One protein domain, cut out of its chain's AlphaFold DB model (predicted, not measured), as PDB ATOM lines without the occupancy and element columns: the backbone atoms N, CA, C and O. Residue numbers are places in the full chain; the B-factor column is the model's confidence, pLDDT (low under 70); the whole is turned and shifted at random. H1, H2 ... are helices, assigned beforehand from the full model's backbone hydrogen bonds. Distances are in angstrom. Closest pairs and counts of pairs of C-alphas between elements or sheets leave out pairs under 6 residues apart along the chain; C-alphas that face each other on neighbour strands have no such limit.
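What this domain is: This is residues 4 to 48 of the 54 residues of the protein "Helix-turn-helix transcriptional regulator" of Listeria booriae (UniProt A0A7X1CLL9). Three short helices make a small triangle, with the longest, H3, along one side, H1 crossing it steeply and H2 packing on H1 about perpendicular. Residues 29 to 35 bridge from H2 to H3, which are apart. The printed part has 45 residues with three named helices, H1, H2 and H3 in chain order, and no named strand: all helix, compact, with a radius of gyration of the C-alphas of 9.7 A and spans of 23 by 20 by 18 A.

Where its parts are: H3, residues 36 to 46, is 15.0 A long and ends at C-alpha 46 (-40.234, 30.119, -30.996). H1, residues 9 to 15, begins at C-alpha 9 (-46.607, 36.396, -37.838). H2 is residues 21 to 28.

How they stand to each other: H3 touches H1, closest at the C-alphas of Ile 45 and Ile 12, 7.1 A apart, at a steep tilt of 66 degrees, opposite ways. H1 touches H2, closest at the C-alphas of Ala 10 and Ser 21, 4.6 A apart, about perpendicular at 77 degrees. In H1 and H3 every O i to N i+4 pair is within hydrogen-bond range; in H2, 3 of 4.

The domain as a whole: The C-alphas farthest apart, of Ser 4 and Lys 19, are 24.5 A apart. The printed part has no cut. The link from H1 to H2 is tight, that from H2 to H3 short. Mean pLDDT of the printed part is 80.0; no printed residue is under 70.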
ATOM      1  N   SER A   4     -40.352  39.383 -28.549       70.88
ATOM      2  CA  SER A   4     -39.036  39.238 -27.913       70.88
ATOM      3  C   SER A   4     -38.014  38.502 -28.785       70.88
ATOM      4  O   SER A   4     -36.819  38.628 -28.546       70.88
ATOM      5  N   LEU A   5     -38.477  37.727 -29.770       72.75
ATOM      6  CA  LEU A   5     -37.640  36.996 -30.724       72.75
ATOM      7  C   LEU A   5     -37.527  37.737 -32.068       72.75
ATOM      8  O   LEU A   5     -36.849  37.261 -32.973       72.75
ATOM      9  N   GLY A   6     -38.223  38.869 -32.240       79.50
ATOM     10  CA  GLY A   6     -38.304  39.578 -33.521       79.50
ATOM     11  C   GLY A   6     -39.027  38.791 -34.622       79.50
ATOM     12  O   GLY A   6     -38.888  39.099 -35.806       79.50
ATOM     13  N   ILE A   7     -39.797  37.759 -34.261       83.12
ATOM     14  CA  ILE A   7     -40.435  36.865 -35.229       83.12
ATOM     15  C   ILE A   7     -41.809  37.418 -35.620       83.12
ATOM     16  O   ILE A   7     -42.737  37.490 -34.812       83.12
ATOM     17  N   SER A   8     -41.960  37.754 -36.902       82.25
ATOM     18  CA  SER A   8     -43.232  38.215 -37.470       82.25
ATOM     19  C   SER A   8     -44.231  37.072 -37.683       82.25
ATOM     20  O   SER A   8     -43.863  35.962 -38.069       82.25
ATOM     21  N   GLN A   9     -45.530  37.365 -37.563       80.38
ATOM     22  CA  GLN A   9     -46.607  36.396 -37.838       80.38
ATOM     23  C   GLN A   9     -46.527  35.799 -39.254       80.38
ATOM     24  O   GLN A   9     -46.828  34.622 -39.459       80.38
ATOM     25  N   ALA A  10     -46.081  36.590 -40.235       82.38
ATOM     26  CA  ALA A  10     -45.863  36.135 -41.607       82.38
ATOM     27  C   ALA A  10     -44.746  35.079 -41.711       82.38
ATOM     28  O   ALA A  10     -44.850  34.152 -42.512       82.38
ATOM     29  N   PHE A  11     -43.705  35.187 -40.880       84.81
ATOM     30  CA  PHE A  11     -42.605  34.224 -40.835       84.81
ATOM     31  C   PHE A  11     -43.084  32.872 -40.302       84.81
ATOM     32  O   PHE A  11     -42.881  31.844 -40.945       84.81
ATOM     33  N   ILE A  12     -43.805  32.893 -39.176       84.38
ATOM     34  CA  ILE A  12     -44.396  31.693 -38.571       84.38
ATOM     35  C   ILE A  12     -45.371  31.037 -39.547       84.38
ATOM     36  O   ILE A  12     -45.316  29.831 -39.766       84.38
ATOM     37  N   SER A  13     -46.213  31.845 -40.197       84.50
ATOM     38  CA  SER A  13     -47.176  31.357 -41.185       84.50
ATOM     39  C   SER A  13     -46.489  30.646 -42.350       84.50
ATOM     40  O   SER A  13     -46.898  29.542 -42.702       84.50
ATOM     41  N   ARG A  14     -45.407  31.215 -42.900       83.62
ATOM     42  CA  ARG A  14     -44.618  30.570 -43.963       83.62
ATOM     43  C   ARG A  14     -43.986  29.257 -43.503       83.62
ATOM     44  O   ARG A  14     -44.104  28.261 -44.209       83.62
ATOM     45  N   ARG A  15     -43.361  29.237 -42.321       83.69
ATOM     46  CA  ARG A  15     -42.745  28.028 -41.736       83.69
ATOM     47  C   ARG A  15     -43.766  26.919 -41.461       83.69
ATOM     48  O   ARG A  15     -43.457  25.752 -41.649       83.69
ATOM     49  N   MET A  16     -44.981  27.279 -41.057       80.25
ATOM     50  CA  MET A  16     -46.085  26.343 -40.818       80.25
ATOM     51  C   MET A  16     -46.826  25.899 -42.089       80.25
ATOM     52  O   MET A  16     -47.796  25.145 -41.992       80.25
ATOM     53  N   GLY A  17     -46.437  26.399 -43.267       80.12
ATOM     54  CA  GLY A  17     -47.116  26.095 -44.529       80.12
ATOM     55  C   GLY A  17     -48.482  26.772 -44.688       80.12
ATOM     56  O   GLY A  17     -49.293  26.354 -45.513       80.12
ATOM     57  N   TYR A  18     -48.774  27.818 -43.911       79.06
ATOM     58  CA  TYR A  18     -49.980  28.612 -44.113       79.06
ATOM     59  C   TYR A  18     -49.843  29.508 -45.341       79.06
ATOM     60  O   TYR A  18     -48.863  30.231 -45.513       79.06
ATOM     61  N   LYS A  19     -50.900  29.524 -46.158       72.56
ATOM     62  CA  LYS A  19     -50.992  30.369 -47.355       72.56
ATOM     63  C   LYS A  19     -51.040  31.867 -47.024       72.56
ATOM     64  O   LYS A  19     -50.652  32.685 -47.849       72.56
ATOM     65  N   TYR A  20     -51.496  32.219 -45.819       76.12
ATOM     66  CA  TYR A  20     -51.669  33.600 -45.373       76.12
ATOM     67  C   TYR A  20     -51.253  33.792 -43.916       76.12
ATOM     68  O   TYR A  20     -51.503  32.926 -43.076       76.12
ATOM     69  N   SER A  21     -50.721  34.981 -43.616       75.00
ATOM     70  CA  SER A  21     -50.393  35.468 -42.265       75.00
ATOM     71  C   SER A  21     -51.574  35.357 -41.297       75.00
ATOM     72  O   SER A  21     -51.408  35.058 -40.118       75.00
ATOM     73  N   SER A  22     -52.786  35.552 -41.826       76.69
ATOM     74  CA  SER A  22     -54.044  35.475 -41.081       76.69
ATOM     75  C   SER A  22     -54.328  34.081 -40.523       76.69
ATOM     76  O   SER A  22     -55.049  33.961 -39.536       76.69
ATOM     77  N   GLY A  23     -53.753  33.026 -41.118       76.62
ATOM     78  CA  GLY A  23     -53.875  31.661 -40.606       76.62
ATOM     79  C   GLY A  23     -53.284  31.536 -39.203       76.62
ATOM     80  O   GLY A  23     -53.918  30.963 -38.320       76.62
ATOM     81  N   TYR A  24     -52.122  32.155 -38.980       81.06
ATOM     82  CA  TYR A  24     -51.534  32.250 -37.650       81.06
ATOM     83  C   TYR A  24     -52.271  33.263 -36.766       81.06
ATOM     84  O   TYR A  24     -52.554  32.957 -35.614       81.06
ATOM     85  N   SER A  25     -52.682  34.426 -37.289       81.00
ATOM     86  CA  SER A  25     -53.433  35.408 -36.485       81.00
ATOM     87  C   SER A  25     -54.730  34.848 -35.894       81.00
ATOM     88  O   SER A  25     -55.072  35.167 -34.759       81.00
ATOM     89  N   ASN A  26     -55.447  33.996 -36.630       79.88
ATOM     90  CA  ASN A  26     -56.653  33.335 -36.126       79.88
ATOM     91  C   ASN A  26     -56.344  32.309 -35.029       79.88
ATOM     92  O   ASN A  26     -57.159  32.100 -34.134       79.88
ATOM     93  N   LEU A  27     -55.167  31.691 -35.086       78.38
ATOM     94  CA  LEU A  27     -54.698  30.754 -34.075       78.38
ATOM     95  C   LEU A  27     -54.389  31.472 -32.760       78.38
ATOM     96  O   LEU A  27     -54.804  31.023 -31.699       78.38
ATOM     97  N   GLU A  28     -53.745  32.636 -32.826       76.38
ATOM     98  CA  GLU A  28     -53.506  33.454 -31.632       76.38
ATOM     99  C   GLU A  28     -54.773  34.020 -31.014       76.38
ATOM    100  O   GLU A  28     -54.880  34.135 -29.799       76.38
ATOM    101  N   LYS A  29     -55.734  34.392 -31.862       79.38
ATOM    102  CA  LYS A  29     -57.039  34.886 -31.421       79.38
ATOM    103  C   LYS A  29     -57.922  33.771 -30.850       79.38
ATOM    104  O   LYS A  29     -59.066  34.043 -30.506       79.38
ATOM    105  N   GLY A  30     -57.439  32.525 -30.815       74.06
ATOM    106  CA  GLY A  30     -58.207  31.364 -30.366       74.06
ATOM    107  C   GLY A  30     -59.367  30.990 -31.293       74.06
ATOM    108  O   GLY A  30     -60.178  30.138 -30.941       74.06
ATOM    109  N   MET A  31     -59.460  31.591 -32.487       78.06
ATOM    110  CA  MET A  31     -60.475  31.242 -33.489       78.06
ATOM    111  C   MET A  31     -60.194  29.884 -34.136       78.06
ATOM    112  O   MET A  31     -61.106  29.233 -34.638       78.06
ATOM    113  N   VAL A  32     -58.928  29.459 -34.150       78.12
ATOM    114  CA  VAL A  32     -58.493  28.176 -34.707       78.12
ATOM    115  C   VAL A  32     -57.797  27.379 -33.617       78.12
ATOM    116  O   VAL A  32     -56.858  27.867 -32.993       78.12
ATOM    117  N   ARG A  33     -58.227  26.127 -33.415       73.94
ATOM    118  CA  ARG A  33     -57.528  25.201 -32.519       73.94
ATOM    119  C   ARG A  33     -56.139  24.893 -33.070       73.94
ATOM    120  O   ARG A  33     -55.991  24.470 -34.216       73.94
ATOM    121  N   LEU A  34     -55.131  25.089 -32.229       76.31
ATOM    122  CA  LEU A  34     -53.766  24.666 -32.496       76.31
ATOM    123  C   LEU A  34     -53.699  23.138 -32.389       76.31
ATOM    124  O   LEU A  34     -53.765  22.580 -31.298       76.31
ATOM    125  N   SER A  35     -53.603  22.448 -33.526       80.38
ATOM    126  CA  SER A  35     -53.313  21.010 -33.536       80.38
ATOM    127  C   SER A  35     -51.918  20.745 -32.972       80.38
ATOM    128  O   SER A  35     -51.011  21.550 -33.188       80.38
ATOM    129  N   ALA A  36     -51.720  19.590 -32.331       78.50
ATOM    130  CA  ALA A  36     -50.435  19.188 -31.745       78.50
ATOM    131  C   ALA A  36     -49.262  19.284 -32.742       78.50
ATOM    132  O   ALA A  36     -48.198  19.787 -32.401       78.50
ATOM    133  N   GLU A  37     -49.480  18.916 -34.009       81.62
ATOM    134  CA  GLU A  37     -48.478  19.044 -35.078       81.62
ATOM    135  C   GLU A  37     -48.028  20.497 -35.288       81.62
ATOM    136  O   GLU A  37     -46.844  20.795 -35.428       81.62
ATOM    137  N   LYS A  38     -48.979  21.435 -35.272       79.81
ATOM    138  CA  LYS A  38     -48.693  22.863 -35.422       79.81
ATOM    139  C   LYS A  38     -48.099  23.446 -34.146       79.81
ATOM    140  O   LYS A  38     -47.270  24.344 -34.249       79.81
ATOM    141  N   ALA A  39     -48.482  22.940 -32.973       82.25
ATOM    142  CA  ALA A  39     -47.879  23.327 -31.700       82.25
ATOM    143  C   ALA A  39     -46.391  22.964 -31.663       82.25
ATOM    144  O   ALA A  39     -45.576  23.812 -31.315       82.25
ATOM    145  N   ALA A  40     -46.030  21.757 -32.110       83.69
ATOM    146  CA  ALA A  40     -44.641  21.314 -32.195       83.69
ATOM    147  C   ALA A  40     -43.810  22.197 -33.143       83.69
ATOM    148  O   ALA A  40     -42.734  22.662 -32.776       83.69
ATOM    149  N   ILE A  41     -44.345  22.510 -34.329       84.81
ATOM    150  CA  ILE A  41     -43.683  23.414 -35.284       84.81
ATOM    151  C   ILE A  41     -43.545  24.826 -34.695       84.81
ATOM    152  O   ILE A  41     -42.515  25.475 -34.862       84.81
ATOM    153  N   LEU A  42     -44.573  25.322 -33.998       83.12
ATOM    154  CA  LEU A  42     -44.536  26.640 -33.366       83.12
ATOM    155  C   LEU A  42     -43.483  26.721 -32.263       83.12
ATOM    156  O   LEU A  42     -42.747  27.702 -32.198       83.12
ATOM    157  N   ALA A  43     -43.434  25.689 -31.425       85.25
ATOM    158  CA  ALA A  43     -42.480  25.521 -30.342       85.25
ATOM    159  C   ALA A  43     -41.041  25.503 -30.872       85.25
ATOM    160  O   ALA A  43     -40.187  26.219 -30.351       85.25
ATOM    161  N   GLU A  44     -40.795  24.795 -31.980       85.62
ATOM    162  CA  GLU A  44     -39.500  24.808 -32.666       85.62
ATOM    163  C   GLU A  44     -39.130  26.213 -33.169       85.62
ATOM    164  O   GLU A  44     -38.011  26.674 -32.955       85.62
ATOM    165  N   ILE A  45     -40.068  26.929 -33.801       84.06
ATOM    166  CA  ILE A  45     -39.822  28.283 -34.330       84.06
ATOM    167  C   ILE A  45     -39.549  29.287 -33.208       84.06
ATOM    168  O   ILE A  45     -38.705  30.170 -33.352       84.06
ATOM    169  N   LEU A  46     -40.305  29.191 -32.118       82.06
ATOM    170  CA  LEU A  46     -40.234  30.119 -30.996       82.06
ATOM    171  C   LEU A  46     -39.209  29.693 -29.937       82.06
ATOM    172  O   LEU A  46     -39.082  30.378 -28.925       82.06
ATOM    173  N   HIS A  47     -38.465  28.604 -30.174       81.88
ATOM    174  CA  HIS A  47     -37.505  28.035 -29.224       81.88
ATOM    175  C   HIS A  47     -38.091  27.861 -27.812       81.88
ATOM    176  O   HIS A  47     -37.407  28.037 -26.805       81.88
ATOM    177  N   CYS A  48     -39.375  27.526 -27.739       79.81
ATOM    178  CA  CYS A  48     -40.100  27.313 -26.494       79.81
ATOM    179  C   CYS A  48     -40.678  25.901 -26.469       79.81
ATOM    180  O   CYS A  48     -40.597  25.164 -27.453       79.81
TER     181      CYS A  48